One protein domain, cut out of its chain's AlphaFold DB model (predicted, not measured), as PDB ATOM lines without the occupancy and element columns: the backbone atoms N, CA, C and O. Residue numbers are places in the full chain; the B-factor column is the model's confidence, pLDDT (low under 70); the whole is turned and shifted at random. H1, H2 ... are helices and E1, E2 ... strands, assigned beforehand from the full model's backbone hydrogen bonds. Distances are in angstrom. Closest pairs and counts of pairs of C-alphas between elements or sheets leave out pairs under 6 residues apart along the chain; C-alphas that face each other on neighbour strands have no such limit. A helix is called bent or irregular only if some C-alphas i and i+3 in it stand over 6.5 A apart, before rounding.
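This is residues 67 to 230 of the 439 residues of an uncharacterized protein of Rhodospirillaceae bacterium (UniProt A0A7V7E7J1). Two groups of helices sit end to end along the long axis, H1 to H5 in one and the looser H6 to H11 in the other, with the small strand hairpin E2 and E3 between them. In the first group H1, H5, H4 and H3 lie side by side with H2 across H5; H5 and H8 touch where the groups meet. The printed part has 164 residues with eleven named helices and three named strands, in the order E1, H1 to H5, E2, E3, H6 to H11; the class is mostly helix, and E2 and E3 form an antiparallel sheet. The whole is compact, with a radius of gyration of the C-alphas of 16.7 A, and elongated in outline, spanning 52 by 33 by 31 A.

E2, residues 149 to 151, and E3, residues 154 to 156, form a hairpin; N 149 and O 156 are 2.8 A apart, N 154 and O 151 2.9 A, both within hydrogen-bond range. The hub is H5, residues 132 to 143; its closest C-alphas to E2 are Ala 137 and Tyr 151, 5.9 A. H1, residues 76 to 85, touches H5 at Ala 80 and Cys 140, C-alphas 4.7 A apart, opposite ways at a shallow tilt of 25 degrees. H4, residues 110 to 121, forms hairpins with H5 (Val 116 and Ile 139, closest C-alphas, 6.5 A) and with H3, residues 98 to 105 (Glu 100 and Ala 113, 4.8 A). H2, residues 87 to 95, touches residues 132 to 136 of H5 alone, about perpendicular at 73 degrees, closest C-alphas Trp 87 and Val 136, 6.5 A. H8, residues 186 to 191, touches H5 (Lys 138 and Val 189, 6.3 A) and forms a hairpin with H9, residues 199 to 208 (Phe 191 and Asn 201, 6.6 A). H10, residues 211 to 216, touches H7, residues 176 to 183 (Met 183 and Lys 212, 5.1 A), and forms a hairpin with H11, residues 224 to 230 (Leu 215 and Ile 224, 6.0 A). H6, residues 158 to 171, only just touches H11, with 3 pairs of C-alphas within 8 A. Every O i to N i+4 pair is within hydrogen-bond range but in H6, 8 of 10, and H2, 2 of 5, where 5 of 6 O i to N i+3 pairs are.

E1, residues 71 to 73, pairs with no named strand and begins at C-alpha 71 (72.660, 92.400, 145.475). H6 is 20.5 A long, H5 16.3 A and H4 15.8 A. H2 and H6 are only just irregular: C-alphas 89 and 92 are 6.8 A apart, 159 and 162 6.9 A. H11 ends at C-alpha 230 (98.937, 116.959, 123.910).

The C-alphas farthest apart, Arg 105 and Ile 220, are 53.5 A apart. The printed part has no cut and no long link. Residues 123 to 129 have pLDDT under 70.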
ATOM      1  N   THR A  67      71.606  88.172 140.333       96.25
ATOM      2  CA  THR A  67      72.200  88.158 141.672       96.25
ATOM      3  C   THR A  67      73.719  88.262 141.577       96.25
ATOM      4  O   THR A  67      74.374  87.397 140.994       96.25
ATOM      5  N   PHE A  68      74.287  89.309 142.171       96.12
ATOM      6  CA  PHE A  68      75.726  89.557 142.201       96.12
ATOM      7  C   PHE A  68      76.129  90.239 143.510       96.12
ATOM      8  O   PHE A  68      75.526  91.230 143.911       96.12
ATOM      9  N   ASN A  69      77.163  89.719 144.176       92.12
ATOM     10  CA  ASN A  69      77.715  90.281 145.414       92.12
ATOM     11  C   ASN A  69      76.644  90.654 146.467       92.12
ATOM     12  O   ASN A  69      76.596  91.781 146.951       92.12
ATOM     13  N   ASN A  70      75.737  89.713 146.765       90.06
ATOM     14  CA  ASN A  70      74.591  89.876 147.678       90.06
ATOM     15  C   ASN A  70      73.553  90.948 147.278       90.06
ATOM     16  O   ASN A  70      72.640  91.230 148.050       90.06
ATOM     17  N   GLY A  71      73.656  91.517 146.076       93.88
ATOM     18  CA  GLY A  71      72.660  92.400 145.475       93.88
ATOM     19  C   GLY A  71      71.874  91.712 144.360       93.88
ATOM     20  O   GLY A  71      72.352  90.756 143.748       93.88
ATOM     21  N   ASN A  72      70.677  92.229 144.083       95.56
ATOM     22  CA  ASN A  72      69.846  91.843 142.945       95.56
ATOM     23  C   ASN A  72      69.699  93.050 142.020       95.56
ATOM     24  O   ASN A  72      69.285  94.121 142.463       95.56
ATOM     25  N   TYR A  73      70.050  92.872 140.750       95.62
ATOM     26  CA  TYR A  73      70.078  93.950 139.766       95.62
ATOM     27  C   TYR A  73      69.098  93.665 138.641       95.62
ATOM     28  O   TYR A  73      69.128  92.597 138.028       95.62
ATOM     29  N   SER A  74      68.234  94.638 138.365       94.19
ATOM     30  CA  SER A  74      67.134  94.475 137.412       94.19
ATOM     31  C   SER A  74      67.437  95.085 136.044       94.19
ATOM     32  O   SER A  74      66.730  94.809 135.082       94.19
ATOM     33  N   THR A  75      68.489  95.893 135.928       94.00
ATOM     34  CA  THR A  75      68.898  96.576 134.690       94.00
ATOM     35  C   THR A  75      70.385  96.359 134.404       94.00
ATOM     36  O   THR A  75      71.164  96.042 135.309       94.00
ATOM     37  N   ALA A  76      70.805  96.522 133.143       94.44
ATOM     38  CA  ALA A  76      72.215  96.370 132.779       94.44
ATOM     39  C   ALA A  76      73.080  97.476 133.401       94.44
ATOM     40  O   ALA A  76      74.182  97.187 133.869       94.44
ATOM     41  N   ARG A  77      72.575  98.714 133.470       92.19
ATOM     42  CA  ARG A  77      73.292  99.845 134.066       92.19
ATOM     43  C   ARG A  77      73.560  99.661 135.557       92.19
ATOM     44  O   ARG A  77      74.671  99.922 136.017       92.19
ATOM     45  N   GLU A  78      72.571  99.190 136.318       93.00
ATOM     46  CA  GLU A  78      72.760  98.878 137.741       93.00
ATOM     47  C   GLU A  78      73.852  97.824 137.944       93.00
ATOM     48  O   GLU A  78      74.752  98.006 138.767       93.00
ATOM     49  N   LEU A  79      73.801  96.746 137.154       95.44
ATOM     50  CA  LEU A  79      74.784  95.674 137.227       95.44
ATOM     51  C   LEU A  79      76.188  96.160 136.841       95.44
ATOM     52  O   LEU A  79      77.156  95.804 137.510       95.44
ATOM     53  N   ALA A  80      76.305  97.012 135.817       95.06
ATOM     54  CA  ALA A  80      77.573  97.605 135.394       95.06
ATOM     55  C   ALA A  80      78.242  98.398 136.525       95.06
ATOM     56  O   ALA A  80      79.443  98.269 136.749       95.06
ATOM     57  N   ILE A  81      77.468  99.195 137.267       92.88
ATOM     58  CA  ILE A  81      77.975  99.960 138.414       92.88
ATOM     59  C   ILE A  81      78.429  99.013 139.527       92.88
ATOM     60  O   ILE A  81      79.523  99.179 140.062       92.88
ATOM     61  N   ALA A  82      77.624  98.000 139.850       94.56
ATOM     62  CA  ALA A  82      77.972  97.029 140.881       94.56
ATOM     63  C   ALA A  82      79.259  96.258 140.546       94.56
ATOM     64  O   ALA A  82      80.117  96.090 141.416       94.56
ATOM     65  N   MET A  83      79.415  95.831 139.290       95.38
ATOM     66  CA  MET A  83      80.623  95.167 138.794       95.38
ATOM     67  C   MET A  83      81.836  96.108 138.800       95.38
ATOM     68  O   MET A  83      82.907  95.705 139.244       95.38
ATOM     69  N   ALA A  84      81.664  97.375 138.409       93.12
ATOM     70  CA  ALA A  84      82.723  98.387 138.449       93.12
ATOM     71  C   ALA A  84      83.150  98.791 139.873       93.12
ATOM     72  O   ALA A  84      84.205  99.400 140.044       93.12
ATOM     73  N   LEU A  85      82.360  98.473 140.901       92.25
ATOM     74  CA  LEU A  85      82.754  98.619 142.307       92.25
ATOM     75  C   LEU A  85      83.403  97.346 142.869       92.25
ATOM     76  O   LEU A  85      84.092  97.412 143.879       92.25
ATOM     77  N   ASN A  86      83.209  96.192 142.220       92.94
ATOM     78  CA  ASN A  86      83.635  94.877 142.705       92.94
ATOM     79  C   ASN A  86      84.324  94.075 141.584       92.94
ATOM     80  O   ASN A  86      83.858  93.004 141.188       92.94
ATOM     81  N   TRP A  87      85.433  94.619 141.073       91.31
ATOM     82  CA  TRP A  87      86.142  94.152 139.873       91.31
ATOM     83  C   TRP A  87      86.472  92.659 139.889       91.31
ATOM     84  O   TRP A  87      86.055  91.921 138.999       91.31
ATOM     85  N   GLU A  88      87.190  92.199 140.913       92.06
ATOM     86  CA  GLU A  88      87.631  90.803 141.012       92.06
ATOM     87  C   GLU A  88      86.446  89.840 141.108       92.06
ATOM     88  O   GLU A  88      86.420  88.802 140.445       92.06
ATOM     89  N   ALA A  89      85.420  90.225 141.874       94.25
ATOM     90  CA  ALA A  89      84.213  89.430 142.044       94.25
ATOM     91  C   ALA A  89      83.398  89.318 140.750       94.25
ATOM     92  O   ALA A  89      82.687  88.330 140.582       94.25
ATOM     93  N   ALA A  90      83.481  90.294 139.837       94.44
ATOM     94  CA  ALA A  90      82.746  90.287 138.571       94.44
ATOM     95  C   ALA A  90      83.287  89.254 137.569       94.44
ATOM     96  O   ALA A  90      82.517  88.695 136.785       94.44
ATOM     97  N   VAL A  91      84.592  88.961 137.606       93.62
ATOM     98  CA  VAL A  91      85.278  88.126 136.604       93.62
ATOM     99  C   VAL A  91      84.633  86.741 136.419       93.62
ATOM    100  O   VAL A  91      84.355  86.389 135.271       93.62
ATOM    101  N   PRO A  92      84.337  85.952 137.475       93.19
ATOM    102  CA  PRO A  92      83.738  84.630 137.304       93.19
ATOM    103  C   PRO A  92      82.373  84.679 136.609       93.19
ATOM    104  O   PRO A  92      82.143  83.903 135.691       93.19
ATOM    105  N   TYR A  93      81.514  85.636 136.985       94.00
ATOM    106  CA  TYR A  93      80.165  85.808 136.419       94.00
ATOM    107  C   TYR A  93      80.170  86.214 134.939       94.00
ATOM    108  O   TYR A  93      79.183  86.007 134.229       94.00
ATOM    109  N   ILE A  94      81.262  86.839 134.491       93.38
ATOM    110  CA  ILE A  94      81.481  87.196 133.091       93.38
ATOM    111  C   ILE A  94      81.948  85.962 132.313       93.38
ATOM    112  O   ILE A  94      81.376  85.639 131.276       93.38
ATOM    113  N   ILE A  95      82.978  85.269 132.809       91.38
ATOM    114  CA  ILE A  95      83.660  84.193 132.071       91.38
ATOM    115  C   ILE A  95      82.795  82.935 131.937       91.38
ATOM    116  O   ILE A  95      82.843  82.275 130.904       91.38
ATOM    117  N   ASP A  96      81.998  82.590 132.947       90.38
ATOM    118  CA  ASP A  96      81.182  81.368 132.923       90.38
ATOM    119  C   ASP A  96      79.871  81.486 132.124       90.38
ATOM    120  O   ASP A  96      79.057  80.559 132.112       90.38
ATOM    121  N   GLY A  97      79.655  82.620 131.450       90.25
ATOM    122  CA  GLY A  97      78.515  82.845 130.565       90.25
ATOM    123  C   GLY A  97      77.199  83.167 131.277       90.25
ATOM    124  O   GLY A  97      76.194  83.410 130.601       90.25
ATOM    125  N   ARG A  98      77.168  83.236 132.620       94.62
ATOM    126  CA  ARG A  98      75.957  83.625 133.369       94.62
ATOM    127  C   ARG A  98      75.449  85.001 132.952       94.62
ATOM    128  O   ARG A  98      74.242  85.170 132.763       94.62
ATOM    129  N   LEU A  99      76.357  85.962 132.776       96.75
ATOM    130  CA  LEU A  99      76.012  87.312 132.333       96.75
ATOM    131  C   LEU A  99      75.373  87.321 130.936       96.75
ATOM    132  O   LEU A  99      74.307  87.909 130.755       96.75
ATOM    133  N   GLU A 100      75.987  86.647 129.959       96.69
ATOM    134  CA  GLU A 100      75.446  86.563 128.595       96.69
ATOM    135  C   GLU A 100      74.036  85.958 128.600       96.69
ATOM    136  O   GLU A 100      73.110  86.492 127.979       96.69
ATOM    137  N   LEU A 101      73.862  84.847 129.319       96.69
ATOM    138  CA  LEU A 101      72.592  84.138 129.378       96.69
ATOM    139  C   LEU A 101      71.480  85.017 129.954       96.69
ATOM    140  O   LEU A 101      70.361  85.015 129.434       96.69
ATOM    141  N   TRP A 102      71.787  85.774 131.008       97.88
ATOM    142  CA  TRP A 102      70.848  86.700 131.630       97.88
ATOM    143  C   TRP A 102      70.469  87.855 130.697       97.88
ATOM    144  O   TRP A 102      69.278  88.133 130.530       97.88
ATOM    145  N   LEU A 103      71.446  88.465 130.016       97.31
ATOM    146  CA  LEU A 103      71.187  89.506 129.015       97.31
ATOM    147  C   LEU A 103      70.251  88.997 127.912       97.31
ATOM    148  O   LEU A 103      69.312  89.687 127.518       97.31
ATOM    149  N   ARG A 104      70.467  87.760 127.450       97.38
ATOM    150  CA  ARG A 104      69.682  87.156 126.370       97.38
ATOM    151  C   ARG A 104      68.279  86.731 126.804       97.38
ATOM    152  O   ARG A 104      67.344  86.910 126.034       97.38
ATOM    153  N   ARG A 105      68.130  86.120 127.987       96.38
ATOM    154  CA  ARG A 105      66.874  85.471 128.420       96.38
ATOM    155  C   ARG A 105      66.020  86.315 129.356       96.38
ATOM    156  O   ARG A 105      64.801  86.220 129.295       96.38
ATOM    157  N   SER A 106      66.642  87.077 130.250       96.69
ATOM    158  CA  SER A 106      65.938  87.820 131.298       96.69
ATOM    159  C   SER A 106      65.765  89.285 130.925       96.69
ATOM    160  O   SER A 106      64.660  89.802 131.063       96.69
ATOM    161  N   LEU A 107      66.819  89.937 130.425       95.00
ATOM    162  CA  LEU A 107      66.747  91.321 129.941       95.00
ATOM    163  C   LEU A 107      66.215  91.414 128.499       95.00
ATOM    164  O   LEU A 107      65.744  92.472 128.081       95.00
ATOM    165  N   ASP A 108      66.273  90.308 127.749       96.12
ATOM    166  CA  ASP A 108      65.889  90.234 126.334       96.12
ATOM    167  C   ASP A 108      66.580  91.346 125.517       96.12
ATOM    168  O   ASP A 108      65.952  92.177 124.861       96.12
ATOM    169  N   ASN A 109      67.910  91.395 125.644       94.69
ATOM    170  CA  ASN A 109      68.804  92.256 124.876       94.69
ATOM    171  C   ASN A 109      69.857  91.383 124.173       94.69
ATOM    172  O   ASN A 109      70.924  91.077 124.714       94.69
ATOM    173  N   LYS A 110      69.513  90.928 122.962       95.44
ATOM    174  CA  LYS A 110      70.337  90.004 122.167       95.44
ATOM    175  C   LYS A 110      71.635  90.645 121.680       95.44
ATOM    176  O   LYS A 110      72.621  89.923 121.538       95.44
ATOM    177  N   ASP A 111      71.645  91.955 121.471       94.12
ATOM    178  CA  ASP A 111      72.807  92.684 120.964       94.12
ATOM    179  C   ASP A 111      73.876  92.792 122.052       94.12
ATOM    180  O   ASP A 111      74.995  92.317 121.854       94.12
ATOM    181  N   LYS A 112      73.507  93.258 123.258       94.56
ATOM    182  CA  LYS A 112      74.415  93.256 124.421       94.56
ATOM    183  C   LYS A 112      74.883  91.845 124.768       94.56
ATOM    184  O   LYS A 112      76.063  91.653 125.047       94.56
ATOM    185  N   ALA A 113      73.996  90.846 124.720       96.19
ATOM    186  CA  ALA A 113      74.383  89.453 124.955       96.19
ATOM    187  C   ALA A 113      75.443  88.979 123.947       96.19
ATOM    188  O   ALA A 113      76.457  88.414 124.341       96.19
ATOM    189  N   SER A 114      75.242  89.251 122.656       95.31
ATOM    190  CA  SER A 114      76.189  88.858 121.605       95.31
ATOM    191  C   SER A 114      77.515  89.618 121.714       95.31
ATOM    192  O   SER A 114      78.571  89.019 121.526       95.31
ATOM    193  N   ALA A 115      77.488  90.900 122.094       94.19
ATOM    194  CA  ALA A 115      78.691  91.685 122.364       94.19
ATOM    195  C   ALA A 115      79.491  91.126 123.556       94.19
ATOM    196  O   ALA A 115      80.703  90.943 123.450       94.19
ATOM    197  N   VAL A 116      78.820  90.791 124.668       95.12
ATOM    198  CA  VAL A 116      79.449  90.141 125.832       95.12
ATOM    199  C   VAL A 116      80.030  88.778 125.454       95.12
ATOM    200  O   VAL A 116      81.201  88.524 125.737       95.12
ATOM    201  N   GLY A 117      79.258  87.934 124.764       93.25
ATOM    202  CA  GLY A 117      79.710  86.620 124.302       93.25
ATOM    203  C   GLY A 117      80.916  86.710 123.365       93.25
ATOM    204  O   GLY A 117      81.866  85.944 123.507       93.25
ATOM    205  N   GLY A 118      80.947  87.704 122.470       91.19
ATOM    206  CA  GLY A 118      82.098  87.982 121.611       91.19
ATOM    207  C   GLY A 118      83.360  88.337 122.401       91.19
ATOM    208  O   GLY A 118      84.434  87.817 122.108       91.19
ATOM    209  N   VAL A 119      83.243  89.164 123.446       90.31
ATOM    210  CA  VAL A 119      84.377  89.492 124.328       90.31
ATOM    211  C   VAL A 119      84.852  88.259 125.097       90.31
ATOM    212  O   VAL A 119      86.049  87.983 125.109       90.31
ATOM    213  N   VAL A 120      83.949  87.480 125.693       88.56
ATOM    214  CA  VAL A 120      84.310  86.264 126.444       88.56
ATOM    215  C   VAL A 120      84.910  85.194 125.524       88.56
ATOM    216  O   VAL A 120      85.885  84.548 125.894       88.56
ATOM    217  N   GLY A 121      84.413  85.060 124.292       80.88
ATOM    218  CA  GLY A 121      84.947  84.128 123.294       80.88
ATOM    219  C   GLY A 121      86.420  84.378 122.952       80.88
ATOM    220  O   GLY A 121      87.168  83.425 122.745       80.88
ATOM    221  N   THR A 122      86.877  85.636 122.988       73.06
ATOM    222  CA  THR A 122      88.301  85.975 122.778       73.06
ATOM    223  C   THR A 122      89.224  85.556 123.930       73.06
ATOM    224  O   THR A 122      90.437  85.495 123.752       73.06
ATOM    225  N   VAL A 123      88.674  85.219 125.103       63.47
ATOM    226  CA  VAL A 123      89.427  84.789 126.297       63.47
ATOM    227  C   VAL A 123      89.866  83.316 126.192       63.47
ATOM    228  O   VAL A 123      90.816  82.920 126.863       63.47
ATOM    229  N   GLY A 124      89.207  82.505 125.351       53.03
ATOM    230  CA  GLY A 124      89.411  81.050 125.255       53.03
ATOM    231  C   GLY A 124      90.366  80.559 124.156       53.03
ATOM    232  O   GLY A 124      90.617  79.359 124.075       53.03
ATOM    233  N   THR A 125      90.903  81.441 123.306       50.97
ATOM    234  CA  THR A 125      91.724  81.064 122.139       50.97
ATOM    235  C   THR A 125      93.175  81.557 122.269       50.97
ATOM    236  O   THR A 125      93.502  82.654 121.821       50.97
ATOM    237  N   GLY A 126      94.059  80.730 122.844       49.28
ATOM    238  CA  GLY A 126      95.526  80.912 122.821       49.28
ATOM    239  C   GLY A 126      96.116  81.995 123.746       49.28
ATOM    240  O   GLY A 126      95.422  82.564 124.583       49.28
ATOM    241  N   ASP A 127      97.416  82.283 123.566       46.78
ATOM    242  CA  ASP A 127      98.312  83.154 124.373       46.78
ATOM    243  C   ASP A 127      97.871  84.628 124.570       46.78
ATOM    244  O   ASP A 127      98.591  85.432 125.160       46.78
ATOM    245  N   LYS A 128      96.685  85.027 124.093       55.53
ATOM    246  CA  LYS A 128      96.177  86.411 124.123       55.53
ATOM    247  C   LYS A 128      94.946  86.564 125.015       55.53
ATOM    248  O   LYS A 128      93.953  87.176 124.623       55.53
ATOM    249  N   ARG A 129      94.999  86.030 126.235       66.69
ATOM    250  CA  ARG A 129      93.957  86.283 127.235       66.69
ATOM    251  C   ARG A 129      93.931  87.778 127.577       66.69
ATOM    252  O   ARG A 129      94.939  88.315 128.034       66.69
ATOM    253  N   LEU A 130      92.785  88.445 127.397       74.56
ATOM    254  CA  LEU A 130      92.628  89.814 127.897       74.56
ATOM    255  C   LEU A 130      92.865  89.828 129.418       74.56
ATOM    256  O   LEU A 130      92.269  89.008 130.127       74.56
ATOM    257  N   PRO A 131      93.677  90.764 129.942       87.19
ATOM    258  CA  PRO A 131      93.772  90.987 131.376       87.19
ATOM    259  C   PRO A 131      92.382  91.212 131.979       87.19
ATOM    260  O   PRO A 131      91.572  91.943 131.403       87.19
ATOM    261  N   ASN A 132      92.119  90.612 133.144       89.19
ATOM    262  CA  ASN A 132      90.808  90.663 133.801       89.19
ATOM    263  C   ASN A 132      90.294  92.104 133.965       89.19
ATOM    264  O   ASN A 132      89.115  92.359 133.750       89.19
ATOM    265  N   ASP A 133      91.176  93.061 134.251       89.88
ATOM    266  CA  ASP A 133      90.802  94.472 134.384       89.88
ATOM    267  C   ASP A 133      90.268  95.065 133.072       89.88
ATOM    268  O   ASP A 133      89.308  95.826 133.072       89.88
ATOM    269  N   ILE A 134      90.850  94.710 131.925       91.75
ATOM    270  CA  ILE A 134      90.356  95.187 130.624       91.75
ATOM    271  C   ILE A 134      89.023  94.504 130.297       91.75
ATOM    272  O   ILE A 134      88.104  95.153 129.800       91.75
ATOM    273  N   LEU A 135      88.898  93.210 130.623       92.69
ATOM    274  CA  LEU A 135      87.656  92.455 130.470       92.69
ATOM    275  C   LEU A 135      86.512  93.123 131.243       92.69
ATOM    276  O   LEU A 135      85.499  93.470 130.640       92.69
ATOM    277  N   VAL A 136      86.674  93.351 132.548       94.50
ATOM    278  CA  VAL A 136      85.620  93.960 133.372       94.50
ATOM    279  C   VAL A 136      85.292  95.376 132.892       94.50
ATOM    280  O   VAL A 136      84.112  95.701 132.773       94.50
ATOM    281  N   ALA A 137      86.293  96.190 132.537       95.44
ATOM    282  CA  ALA A 137      86.069  97.543 132.030       95.44
ATOM    283  C   ALA A 137      85.224  97.529 130.750       95.44
ATOM    284  O   ALA A 137      84.200  98.209 130.669       95.44
ATOM    285  N   LYS A 138      85.604  96.689 129.780       94.88
ATOM    286  CA  LYS A 138      84.889  96.543 128.508       94.88
ATOM    287  C   LYS A 138      83.460  96.051 128.712       94.88
ATOM    288  O   LYS A 138      82.540  96.595 128.111       94.88
ATOM    289  N   ILE A 139      83.259  95.059 129.579       95.75
ATOM    290  CA  ILE A 139      81.921  94.557 129.900       95.75
ATOM    291  C   ILE A 139      81.070  95.654 130.541       95.75
ATOM    292  O   ILE A 139      79.942  95.863 130.107       95.75
ATOM    293  N   CYS A 140      81.608  96.409 131.501       95.88
ATOM    294  CA  CYS A 140      80.886  97.530 132.104       95.88
ATOM    295  C   CYS A 140      80.478  98.580 131.058       95.88
ATOM    296  O   CYS A 140      79.362  99.087 131.120       95.88
ATOM    297  N   MET A 141      81.340  98.871 130.078       95.38
ATOM    298  CA  MET A 141      81.038  99.814 128.994       95.38
ATOM    299  C   MET A 141      80.004  99.281 127.988       95.38
ATOM    300  O   MET A 141      79.238 100.071 127.455       95.38
ATOM    301  N   ILE A 142      79.944  97.964 127.747       95.50
ATOM    302  CA  ILE A 142      78.887  97.330 126.928       95.50
ATOM    303  C   ILE A 142      77.542  97.354 127.666       95.50
ATOM    304  O   ILE A 142      76.486  97.592 127.079       95.50
ATOM    305  N   LEU A 143      77.564  97.074 128.971       95.12
ATOM    306  CA  LEU A 143      76.362  97.082 129.799       95.12
ATOM    307  C   LEU A 143      75.788  98.497 129.941       95.12
ATOM    308  O   LEU A 143      74.565  98.653 129.908       95.12
ATOM    309  N   ASP A 144      76.650  99.510 130.038       92.44
ATOM    310  CA  ASP A 144      76.304 100.923 130.197       92.44
ATOM    311  C   ASP A 144      77.054 101.791 129.168       92.44
ATOM    312  O   ASP A 144      78.019 102.495 129.473       92.44
ATOM    313  N   SER A 145      76.578 101.746 127.925       89.25
ATOM    314  CA  SER A 145      77.093 102.485 126.760       89.25
ATOM    315  C   SER A 145      76.960 104.009 126.864       89.25
ATOM    316  O   SER A 145      77.429 104.722 125.984       89.25
ATOM    317  N   GLY A 146      76.312 104.530 127.909       85.56
ATOM    318  CA  GLY A 146      76.218 105.962 128.204       85.56
ATOM    319  C   GLY A 146      77.120 106.408 129.355       85.56
ATOM    320  O   GLY A 146      77.200 107.600 129.640       85.56
ATOM    321  N   ALA A 147      77.791 105.480 130.041       88.88
ATOM    322  CA  ALA A 147      78.622 105.824 131.185       88.88
ATOM    323  C   ALA A 147      79.985 106.410 130.807       88.88
ATOM    324  O   ALA A 147      80.503 106.129 129.717       88.88
ATOM    325  N   PRO A 148      80.611 107.141 131.752       92.62
ATOM    326  CA  PRO A 148      82.035 107.434 131.686       92.62
ATOM    327  C   PRO A 148      82.867 106.151 131.649       92.62
ATOM    328  O   PRO A 148      82.406 105.064 132.014       92.62
ATOM    329  N   ILE A 149      84.132 106.292 131.267       94.94
ATOM    330  CA  ILE A 149      85.132 105.251 131.469       94.94
ATOM    331  C   ILE A 149      85.170 104.915 132.956       94.94
ATOM    332  O   ILE A 149      85.295 105.813 133.782       94.94
ATOM    333  N   ARG A 150      85.070 103.625 133.286       93.38
ATOM    334  CA  ARG A 150      85.278 103.097 134.637       93.38
ATOM    335  C   ARG A 150      86.453 102.128 134.597       93.38
ATOM    336  O   ARG A 150      86.395 101.159 133.845       93.38
ATOM    337  N   TYR A 151      87.507 102.390 135.370       94.69
ATOM    338  CA  TYR A 151      88.716 101.558 135.402       94.69
ATOM    339  C   TYR A 151      89.405 101.614 136.773       94.69
ATOM    340  O   TYR A 151      89.963 102.644 137.129       94.69
ATOM    341  N   LYS A 152      89.357 100.534 137.567       91.00
ATOM    342  CA  LYS A 152      89.994 100.451 138.905       91.00
ATOM    343  C   LYS A 152      89.736 101.670 139.815       91.00
ATOM    344  O   LYS A 152      90.647 102.191 140.442       91.00
ATOM    345  N   GLY A 153      88.495 102.154 139.871       87.19
ATOM    346  CA  GLY A 153      88.125 103.334 140.669       87.19
ATOM    347  C   GLY A 153      88.256 104.680 139.944       87.19
ATOM    348  O   GLY A 153      87.668 105.657 140.399       87.19
ATOM    349  N   LEU A 154      88.915 104.738 138.781       92.38
ATOM    350  CA  LEU A 154      88.820 105.884 137.874       92.38
ATOM    351  C   LEU A 154      87.413 105.944 137.277       92.38
ATOM    352  O   LEU A 154      86.931 104.936 136.753       92.38
ATOM    353  N   SER A 155      86.783 107.121 137.308       93.44
ATOM    354  CA  SER A 155      85.556 107.407 136.564       93.44
ATOM    355  C   SER A 155      85.677 108.745 135.840       93.44
ATOM    356  O   SER A 155      85.670 109.789 136.480       93.44
ATOM    357  N   VAL A 156      85.817 108.716 134.513       94.25
ATOM    358  CA  VAL A 156      86.090 109.921 133.713       94.25
ATOM    359  C   VAL A 156      85.462 109.805 132.324       94.25
ATOM    360  O   VAL A 156      85.442 108.725 131.736       94.25
ATOM    361  N   MET A 157      84.904 110.892 131.798       93.81
ATOM    362  CA  MET A 157      84.504 110.935 130.387       93.81
ATOM    363  C   MET A 157      85.750 111.140 129.508       93.81
ATOM    364  O   MET A 157      86.689 111.785 129.974       93.81
ATOM    365  N   PRO A 158      85.811 110.609 128.272       93.56
ATOM    366  CA  PRO A 158      87.006 110.746 127.435       93.56
ATOM    367  C   PRO A 158      87.448 112.200 127.215       93.56
ATOM    368  O   PRO A 158      88.626 112.506 127.350       93.56
ATOM    369  N   ASP A 159      86.503 113.101 126.955       92.31
ATOM    370  CA  ASP A 159      86.717 114.550 126.825       92.31
ATOM    371  C   ASP A 159      87.202 115.216 128.128       92.31
ATOM    372  O   ASP A 159      87.899 116.224 128.092       92.31
ATOM    373  N   GLY A 160      86.905 114.620 129.283       94.06
ATOM    374  CA  GLY A 160      87.378 115.075 130.591       94.06
ATOM    375  C   GLY A 160      88.772 114.582 130.993       94.06
ATOM    376  O   GLY A 160      89.294 115.042 132.008       94.06
ATOM    377  N   ILE A 161      89.395 113.656 130.249       95.81
ATOM    378  CA  ILE A 161      90.700 113.076 130.628       95.81
ATOM    379  C   ILE A 161      91.798 114.143 130.677       95.81
ATOM    380  O   ILE A 161      92.575 114.159 131.631       95.81
ATOM    381  N   GLY A 162      91.859 115.026 129.674       95.62
ATOM    382  CA  GLY A 162      92.865 116.088 129.613       95.62
ATOM    383  C   GLY A 162      92.790 116.999 130.837       95.62
ATOM    384  O   GLY A 162      93.790 117.175 131.536       95.62
ATOM    385  N   SER A 163      91.587 117.481 131.156       95.00
ATOM    386  CA  SER A 163      91.338 118.348 132.311       95.00
ATOM    387  C   SER A 163      91.602 117.651 133.645       95.00
ATOM    388  O   SER A 163      92.198 118.248 134.539       95.00
ATOM    389  N   PHE A 164      91.204 116.383 133.783       95.25
ATOM    390  CA  PHE A 164      91.500 115.594 134.978       95.25
ATOM    391  C   PHE A 164      93.012 115.423 135.179       95.25
ATOM    392  O   PHE A 164      93.501 115.601 136.292       95.25
ATOM    393  N   LEU A 165      93.760 115.127 134.109       96.62
ATOM    394  CA  LEU A 165      95.217 115.018 134.165       96.62
ATOM    395  C   LEU A 165      95.865 116.351 134.554       96.62
ATOM    396  O   LEU A 165      96.738 116.367 135.418       96.62
ATOM    397  N   ALA A 166      95.422 117.459 133.958       96.25
ATOM    398  CA  ALA A 166      95.928 118.789 134.282       96.25
ATOM    399  C   ALA A 166      95.715 119.134 135.761       96.25
ATOM    400  O   ALA A 166      96.669 119.511 136.439       96.25
ATOM    401  N   LEU A 167      94.499 118.931 136.277       95.38
ATOM    402  CA  LEU A 167      94.182 119.166 137.685       95.38
ATOM    403  C   LEU A 167      95.036 118.286 138.604       95.38
ATOM    404  O   LEU A 167      95.690 118.796 139.510       95.38
ATOM    405  N   ALA A 168      95.089 116.979 138.332       95.12
ATOM    406  CA  ALA A 168      95.857 116.039 139.139       95.12
ATOM    407  C   ALA A 168      97.353 116.390 139.161       95.12
ATOM    408  O   ALA A 168      97.978 116.302 140.211       95.12
ATOM    409  N   MET A 169      97.938 116.821 138.041       95.50
ATOM    410  CA  MET A 169      99.354 117.199 138.006       95.50
ATOM    411  C   MET A 169      99.636 118.517 138.732       95.50
ATOM    412  O   MET A 169     100.655 118.614 139.410       95.50
ATOM    413  N   VAL A 170      98.741 119.505 138.639       94.31
ATOM    414  CA  VAL A 170      98.880 120.784 139.357       94.31
ATOM    415  C   VAL A 170      98.739 120.596 140.869       94.31
ATOM    416  O   VAL A 170      99.496 121.184 141.635       94.31
ATOM    417  N   GLU A 171      97.802 119.754 141.307       94.44
ATOM    418  CA  GLU A 171      97.555 119.490 142.731       94.44
ATOM    419  C   GLU A 171      98.486 118.420 143.331       94.44
ATOM    420  O   GLU A 171      98.436 118.161 144.533       94.44
ATOM    421  N   GLY A 172      99.334 117.776 142.519       92.06
ATOM    422  CA  GLY A 172     100.178 116.659 142.963       92.06
ATOM    423  C   GLY A 172      99.391 115.387 143.314       92.06
ATOM    424  O   GLY A 172      99.828 114.590 144.144       92.06
ATOM    425  N   GLY A 173      98.215 115.207 142.712       92.31
ATOM    426  CA  GLY A 173      97.352 114.039 142.855       92.31
ATOM    427  C   GLY A 173      97.886 112.773 142.169       92.31
ATOM    428  O   GLY A 173      98.851 112.783 141.403       92.31
ATOM    429  N   ASP A 174      97.231 111.641 142.441       91.25
ATOM    430  CA  ASP A 174      97.631 110.343 141.892       91.25
ATOM    431  C   ASP A 174      97.157 110.149 140.443       91.25
ATOM    432  O   ASP A 174      95.971 109.971 140.165       91.25
ATOM    433  N   ILE A 175      98.115 110.118 139.519       94.44
ATOM    434  CA  ILE A 175      97.894 109.905 138.082       94.44
ATOM    435  C   ILE A 175      98.124 108.453 137.629       94.44
ATOM    436  O   ILE A 175      97.944 108.144 136.450       94.44
ATOM    437  N   ARG A 176      98.519 107.535 138.525       94.62
ATOM    438  CA  ARG A 176      98.964 106.175 138.147       94.62
ATOM    439  C   ARG A 176      97.875 105.365 137.453       94.62
ATOM    440  O   ARG A 176      98.143 104.729 136.437       94.62
ATOM    441  N   ILE A 177      96.650 105.413 137.975       94.50
ATOM    442  CA  ILE A 177      95.514 104.666 137.410       94.50
ATOM    443  C   ILE A 177      95.135 105.224 136.034       94.50
ATOM    444  O   ILE A 177      94.807 104.458 135.128       94.50
ATOM    445  N   LEU A 178      95.225 106.545 135.850       95.19
ATOM    446  CA  LEU A 178      94.983 107.172 134.554       95.19
ATOM    447  C   LEU A 178      96.054 106.779 133.533       95.19
ATOM    448  O   LEU A 178      95.716 106.380 132.422       95.19
ATOM    449  N   ALA A 179      97.332 106.837 133.917       94.56
ATOM    450  CA  ALA A 179      98.430 106.396 133.065       94.56
ATOM    451  C   ALA A 179      98.277 104.913 132.683       94.56
ATOM    452  O   ALA A 179      98.426 104.567 131.514       94.56
ATOM    453  N   GLU A 180      97.898 104.042 133.629       94.31
ATOM    454  CA  GLU A 180      97.583 102.636 133.341       94.31
ATOM    455  C   GLU A 180      96.423 102.505 132.342       94.31
ATOM    456  O   GLU A 180      96.526 101.740 131.380       94.31
ATOM    457  N   ALA A 181      95.336 103.260 132.529       95.06
ATOM    458  CA  ALA A 181      94.185 103.240 131.629       95.06
ATOM    459  C   ALA A 181      94.559 103.674 130.199       95.06
ATOM    460  O   ALA A 181      94.104 103.065 129.231       95.06
ATOM    461  N   LEU A 182      95.416 104.689 130.059       95.06
ATOM    462  CA  LEU A 182      95.920 105.154 128.767       95.06
ATOM    463  C   LEU A 182      96.861 104.132 128.112       95.06
ATOM    464  O   LEU A 182      96.681 103.814 126.939       95.06
ATOM    465  N   MET A 183      97.804 103.549 128.864       93.12
ATOM    466  CA  MET A 183      98.705 102.496 128.361       93.12
ATOM    467  C   MET A 183      97.944 101.250 127.883       93.12
ATOM    468  O   MET A 183      98.344 100.598 126.917       93.12
ATOM    469  N   ARG A 184      96.831 100.918 128.549       92.38
ATOM    470  CA  ARG A 184      95.937  99.808 128.180       92.38
ATOM    471  C   ARG A 184      94.889 100.176 127.128       92.38
ATOM    472  O   ARG A 184      94.041  99.341 126.825       92.38
ATOM    473  N   GLU A 185      94.932 101.398 126.597       93.06
ATOM    474  CA  GLU A 185      94.024 101.892 125.553       93.06
ATOM    475  C   GLU A 185      92.542 101.803 125.959       93.06
ATOM    476  O   GLU A 185      91.655 101.613 125.128       93.06
ATOM    477  N   ILE A 186      92.250 101.974 127.253       95.12
ATOM    478  CA  ILE A 186      90.882 101.957 127.790       95.12
ATOM    479  C   ILE A 186      89.967 102.996 127.107       95.12
ATOM    480  O   ILE A 186      88.809 102.657 126.850       95.12
ATOM    481  N   PRO A 187      90.423 104.214 126.735       95.25
ATOM    482  CA  PRO A 187      89.594 105.124 125.942       95.25
ATOM    483  C   PRO A 187      89.157 104.543 124.589       95.25
ATOM    484  O   PRO A 187      87.995 104.682 124.220       95.25
ATOM    485  N   ALA A 188      90.027 103.812 123.884       93.00
ATOM    486  CA  ALA A 188      89.667 103.158 122.620       93.00
ATOM    487  C   ALA A 188      88.564 102.102 122.824       93.00
ATOM    488  O   ALA A 188      87.623 101.995 122.035       93.00
ATOM    489  N   VAL A 189      88.619 101.367 123.941       93.06
ATOM    490  CA  VAL A 189      87.553 100.433 124.337       93.06
ATOM    491  C   VAL A 189      86.220 101.171 124.503       93.06
ATOM    492  O   VAL A 189      85.192 100.690 124.020       93.06
ATOM    493  N   TRP A 190      86.222 102.351 125.122       95.00
ATOM    494  CA  TRP A 190      85.015 103.159 125.309       95.00
ATOM    495  C   TRP A 190      84.385 103.575 123.974       95.00
ATOM    496  O   TRP A 190      83.184 103.375 123.785       95.00
ATOM    497  N   PHE A 191      85.188 104.051 123.016       93.56
ATOM    498  CA  PHE A 191      84.695 104.418 121.681       93.56
ATOM    499  C   PHE A 191      84.102 103.215 120.934       93.56
ATOM    500  O   PHE A 191      83.032 103.323 120.341       93.56
ATOM    501  N   SER A 192      84.717 102.034 121.059       91.06
ATOM    502  CA  SER A 192      84.244 100.798 120.412       91.06
ATOM    503  C   SER A 192      82.947 100.206 120.987       91.06
ATOM    504  O   SER A 192      82.415  99.244 120.437       91.06
ATOM    505  N   THR A 193      82.453 100.730 122.114       92.00
ATOM    506  CA  THR A 193      81.296 100.185 122.857       92.00
ATOM    507  C   THR A 193      80.094 101.129 122.873       92.00
ATOM    508  O   THR A 193      79.171 100.935 123.661       92.00
ATOM    509  N   ARG A 194      80.099 102.179 122.042       90.94
ATOM    510  CA  ARG A 194      78.956 103.092 121.914       90.94
ATOM    511  C   ARG A 194      77.826 102.425 121.120       90.94
ATOM    512  O   ARG A 194      78.084 101.788 120.104       90.94
ATOM    513  N   ASP A 195      76.583 102.619 121.561       85.12
ATOM    514  CA  ASP A 195      75.395 102.048 120.898       85.12
ATOM    515  C   ASP A 195      75.064 102.744 119.568       85.12
ATOM    516  O   ASP A 195      74.435 102.155 118.689       85.12
ATOM    517  N   ALA A 196      75.472 104.005 119.425       83.88
ATOM    518  CA  ALA A 196      75.226 104.821 118.248       83.88
ATOM    519  C   ALA A 196      76.505 105.532 117.806       83.88
ATOM    520  O   ALA A 196      77.361 105.895 118.620       83.88
ATOM    521  N   TYR A 197      76.610 105.752 116.498       84.75
ATOM    522  CA  TYR A 197      77.671 106.565 115.929       84.75
ATOM    523  C   TYR A 197      77.488 108.031 116.332       84.75
ATOM    524  O   TYR A 197      76.401 108.589 116.187       84.75
ATOM    525  N   ASN A 198      78.569 108.653 116.795       85.75
ATOM    526  CA  ASN A 198      78.651 110.090 117.016       85.75
ATOM    527  C   ASN A 198      79.959 110.589 116.371       85.75
ATOM    528  O   ASN A 198      81.021 110.081 116.739       85.75
ATOM    529  N   PRO A 199      79.912 111.543 115.423       87.62
ATOM    530  CA  PRO A 199      81.115 112.069 114.776       87.62
ATOM    531  C   PRO A 199      82.111 112.694 115.763       87.62
ATOM    532  O   PRO A 199      83.319 112.544 115.570       87.62
ATOM    533  N   ASP A 200      81.642 113.299 116.857       87.94
ATOM    534  CA  ASP A 200      82.503 113.903 117.883       87.94
ATOM    535  C   ASP A 200      83.383 112.845 118.564       87.94
ATOM    536  O   ASP A 200      84.558 113.078 118.850       87.94
ATOM    537  N   ASN A 201      82.850 111.631 118.744       90.31
ATOM    538  CA  ASN A 201      83.613 110.511 119.290       90.31
ATOM    539  C   ASN A 201      84.756 110.091 118.359       90.31
ATOM    540  O   ASN A 201      85.815 109.718 118.847       90.31
ATOM    541  N   SER A 202      84.575 110.167 117.034       90.06
ATOM    542  CA  SER A 202      85.647 109.859 116.077       90.06
ATOM    543  C   SER A 202      86.776 110.891 116.124       90.06
ATOM    544  O   SER A 202      87.945 110.526 115.998       90.06
ATOM    545  N   VAL A 203      86.443 112.170 116.335       91.50
ATOM    546  CA  VAL A 203      87.440 113.235 116.527       91.50
ATOM    547  C   VAL A 203      88.217 113.000 117.823       91.50
ATOM    548  O   VAL A 203      89.447 112.968 117.799       91.50
ATOM    549  N   LEU A 204      87.516 112.748 118.934       90.69
ATOM    550  CA  LEU A 204      88.142 112.453 120.228       90.69
ATOM    551  C   LEU A 204      89.006 111.185 120.183       90.69
ATOM    552  O   LEU A 204      90.114 111.178 120.712       90.69
ATOM    553  N   GLU A 205      88.558 110.121 119.518       91.69
ATOM    554  CA  GLU A 205      89.360 108.910 119.313       91.69
ATOM    555  C   GLU A 205      90.661 109.212 118.551       91.69
ATOM    556  O   GLU A 205      91.718 108.662 118.872       91.69
ATOM    557  N   GLY A 206      90.607 110.134 117.583       90.50
ATOM    558  CA  GLY A 206      91.780 110.667 116.895       90.50
ATOM    559  C   GLY A 206      92.786 111.324 117.845       90.50
ATOM    560  O   GLY A 206      93.977 111.065 117.714       90.50
ATOM    561  N   VAL A 207      92.323 112.089 118.838       89.62
ATOM    562  CA  VAL A 207      93.177 112.733 119.859       89.62
ATOM    563  C   VAL A 207      93.871 111.703 120.757       89.62
ATOM    564  O   VAL A 207      95.037 111.864 121.126       89.62
ATOM    565  N   PHE A 208      93.192 110.603 121.093       90.69
ATOM    566  CA  PHE A 208      93.795 109.522 121.881       90.69
ATOM    567  C   PHE A 208      94.772 108.652 121.078       90.69
ATOM    568  O   PHE A 208      95.558 107.896 121.663       90.69
ATOM    569  N   ARG A 209      94.774 108.773 119.747       83.50
ATOM    570  CA  ARG A 209      95.711 108.067 118.876       83.50
ATOM    571  C   ARG A 209      97.126 108.594 119.117       83.50
ATOM    572  O   ARG A 209      97.416 109.759 118.896       83.50
ATOM    573  N   GLY A 210      98.023 107.716 119.557       84.88
ATOM    574  CA  GLY A 210      99.426 108.062 119.819       84.88
ATOM    575  C   GLY A 210      99.754 108.353 121.285       84.88
ATOM    576  O   GLY A 210     100.922 108.257 121.649       84.88
ATOM    577  N   GLN A 211      98.758 108.559 122.161       91.88
ATOM    578  CA  GLN A 211      99.011 108.822 123.589       91.88
ATOM    579  C   GLN A 211      99.768 107.675 124.268       91.88
ATOM    580  O   GLN A 211     100.718 107.898 125.017       91.88
ATOM    581  N   LYS A 212      99.422 106.429 123.929       92.38
ATOM    582  CA  LYS A 212     100.177 105.246 124.360       92.38
ATOM    583  C   LYS A 212     101.635 105.284 123.903       92.38
ATOM    584  O   LYS A 212     102.517 104.989 124.696       92.38
ATOM    585  N   ALA A 213     101.902 105.681 122.658       92.19
ATOM    586  CA  ALA A 213     103.267 105.748 122.137       92.19
ATOM    587  C   ALA A 213     104.118 106.786 122.887       92.19
ATOM    588  O   ALA A 213     105.324 106.588 123.045       92.19
ATOM    589  N   TYR A 214     103.495 107.861 123.384       94.25
ATOM    590  CA  TYR A 214     104.162 108.806 124.273       94.25
ATOM    591  C   TYR A 214     104.432 108.210 125.657       94.25
ATOM    592  O   TYR A 214     105.509 108.435 126.195       94.25
ATOM    593  N   LEU A 215     103.508 107.427 126.220       93.25
ATOM    594  CA  LEU A 215     103.677 106.793 127.535       93.25
ATOM    595  C   LEU A 215     104.678 105.631 127.538       93.25
ATOM    596  O   LEU A 215     105.435 105.494 128.496       93.25
ATOM    597  N   ASP A 216     104.712 104.825 126.475       91.38
ATOM    598  CA  ASP A 216     105.619 103.675 126.349       91.38
ATOM    599  C   ASP A 216     107.098 104.108 126.353       91.38
ATOM    600  O   ASP A 216     107.990 103.340 126.722       91.38
ATOM    601  N   ARG A 217     107.380 105.355 125.959       88.19
ATOM    602  CA  ARG A 217     108.722 105.943 125.975       88.19
ATOM    603  C   ARG A 217     108.946 106.689 127.293       88.19
ATOM    604  O   ARG A 217     108.452 107.790 127.491       88.19
ATOM    605  N   GLY A 218     109.757 106.119 128.184       82.50
ATOM    606  CA  GLY A 218     110.120 106.753 129.464       82.50
ATOM    607  C   GLY A 218     111.155 107.889 129.369       82.50
ATOM    608  O   GLY A 218     111.473 108.526 130.379       82.50
ATOM    609  N   SER A 219     111.705 108.141 128.179       91.25
ATOM    610  CA  SER A 219     112.724 109.167 127.950       91.25
ATOM    611  C   SER A 219     112.176 110.586 128.124       91.25
ATOM    612  O   SER A 219     110.978 110.839 128.011       91.25
ATOM    613  N   ILE A 220     113.071 111.537 128.389       94.88
ATOM    614  CA  ILE A 220     112.739 112.963 128.451       94.88
ATOM    615  C   ILE A 220     112.063 113.428 127.144       94.88
ATOM    616  O   ILE A 220     112.420 112.968 126.059       94.88
ATOM    617  N   GLY A 221     111.040 114.284 127.246       94.56
ATOM    618  CA  GLY A 221     110.197 114.685 126.107       94.56
ATOM    619  C   GLY A 221     109.003 113.777 125.807       94.56
ATOM    620  O   GLY A 221     108.154 114.129 124.989       94.56
ATOM    621  N   TYR A 222     108.938 112.634 126.484       95.31
ATOM    622  CA  TYR A 222     107.859 111.656 126.429       95.31
ATOM    623  C   TYR A 222     107.299 111.423 127.842       95.31
ATOM    624  O   TYR A 222     107.652 112.131 128.787       95.31
ATOM    625  N   GLY A 223     106.425 110.432 128.000       94.88
ATOM    626  CA  GLY A 223     105.768 110.117 129.261       94.88
ATOM    627  C   GLY A 223     104.489 110.917 129.488       94.88
ATOM    628  O   GLY A 223     103.895 111.477 128.563       94.88
ATOM    629  N   ILE A 224     104.036 110.938 130.741       95.94
ATOM    630  CA  ILE A 224     102.755 111.550 131.106       95.94
ATOM    631  C   ILE A 224     102.777 113.072 130.940       95.94
ATOM    632  O   ILE A 224     101.756 113.664 130.606       95.94
ATOM    633  N   GLU A 225     103.946 113.703 131.083       96.56
ATOM    634  CA  GLU A 225     104.119 115.131 130.837       96.56
ATOM    635  C   GLU A 225     103.842 115.472 129.369       96.56
ATOM    636  O   GLU A 225     103.243 116.503 129.078       96.56
ATOM    637  N   ARG A 226     104.225 114.594 128.431       96.38
ATOM    638  CA  ARG A 226     103.911 114.790 127.010       96.38
ATOM    639  C   ARG A 226     102.411 114.678 126.768       96.38
ATOM    640  O   ARG A 226     101.839 115.556 126.133       96.38
ATOM    641  N   VAL A 227     101.775 113.654 127.336       96.88
ATOM    642  CA  VAL A 227     100.317 113.467 127.253       96.88
ATOM    643  C   VAL A 227      99.562 114.670 127.825       96.88
ATOM    644  O   VAL A 227      98.574 115.096 127.237       96.88
ATOM    645  N   LEU A 228     100.030 115.258 128.934       97.12
ATOM    646  CA  LEU A 228      99.430 116.462 129.516       97.12
ATOM    647  C   LEU A 228      99.306 117.584 128.480       97.12
ATOM    648  O   LEU A 228      98.225 118.153 128.337       97.12
ATOM    649  N   TYR A 229     100.393 117.899 127.774       97.38
ATOM    650  CA  TYR A 229     100.417 119.014 126.827       97.38
ATOM    651  C   TYR A 229      99.723 118.698 125.496       97.38
ATOM    652  O   TYR A 229      99.171 119.611 124.883       97.38
ATOM    653  N   GLU A 230      99.710 117.429 125.073       95.69
ATOM    654  CA  GLU A 230      98.937 116.959 123.910       95.69
ATOM    655  C   GLU A 230      97.428 117.050 124.149       95.69
ATOM    656  O   GLU A 230      96.681 117.475 123.276       95.69
TER     657      GLU A 230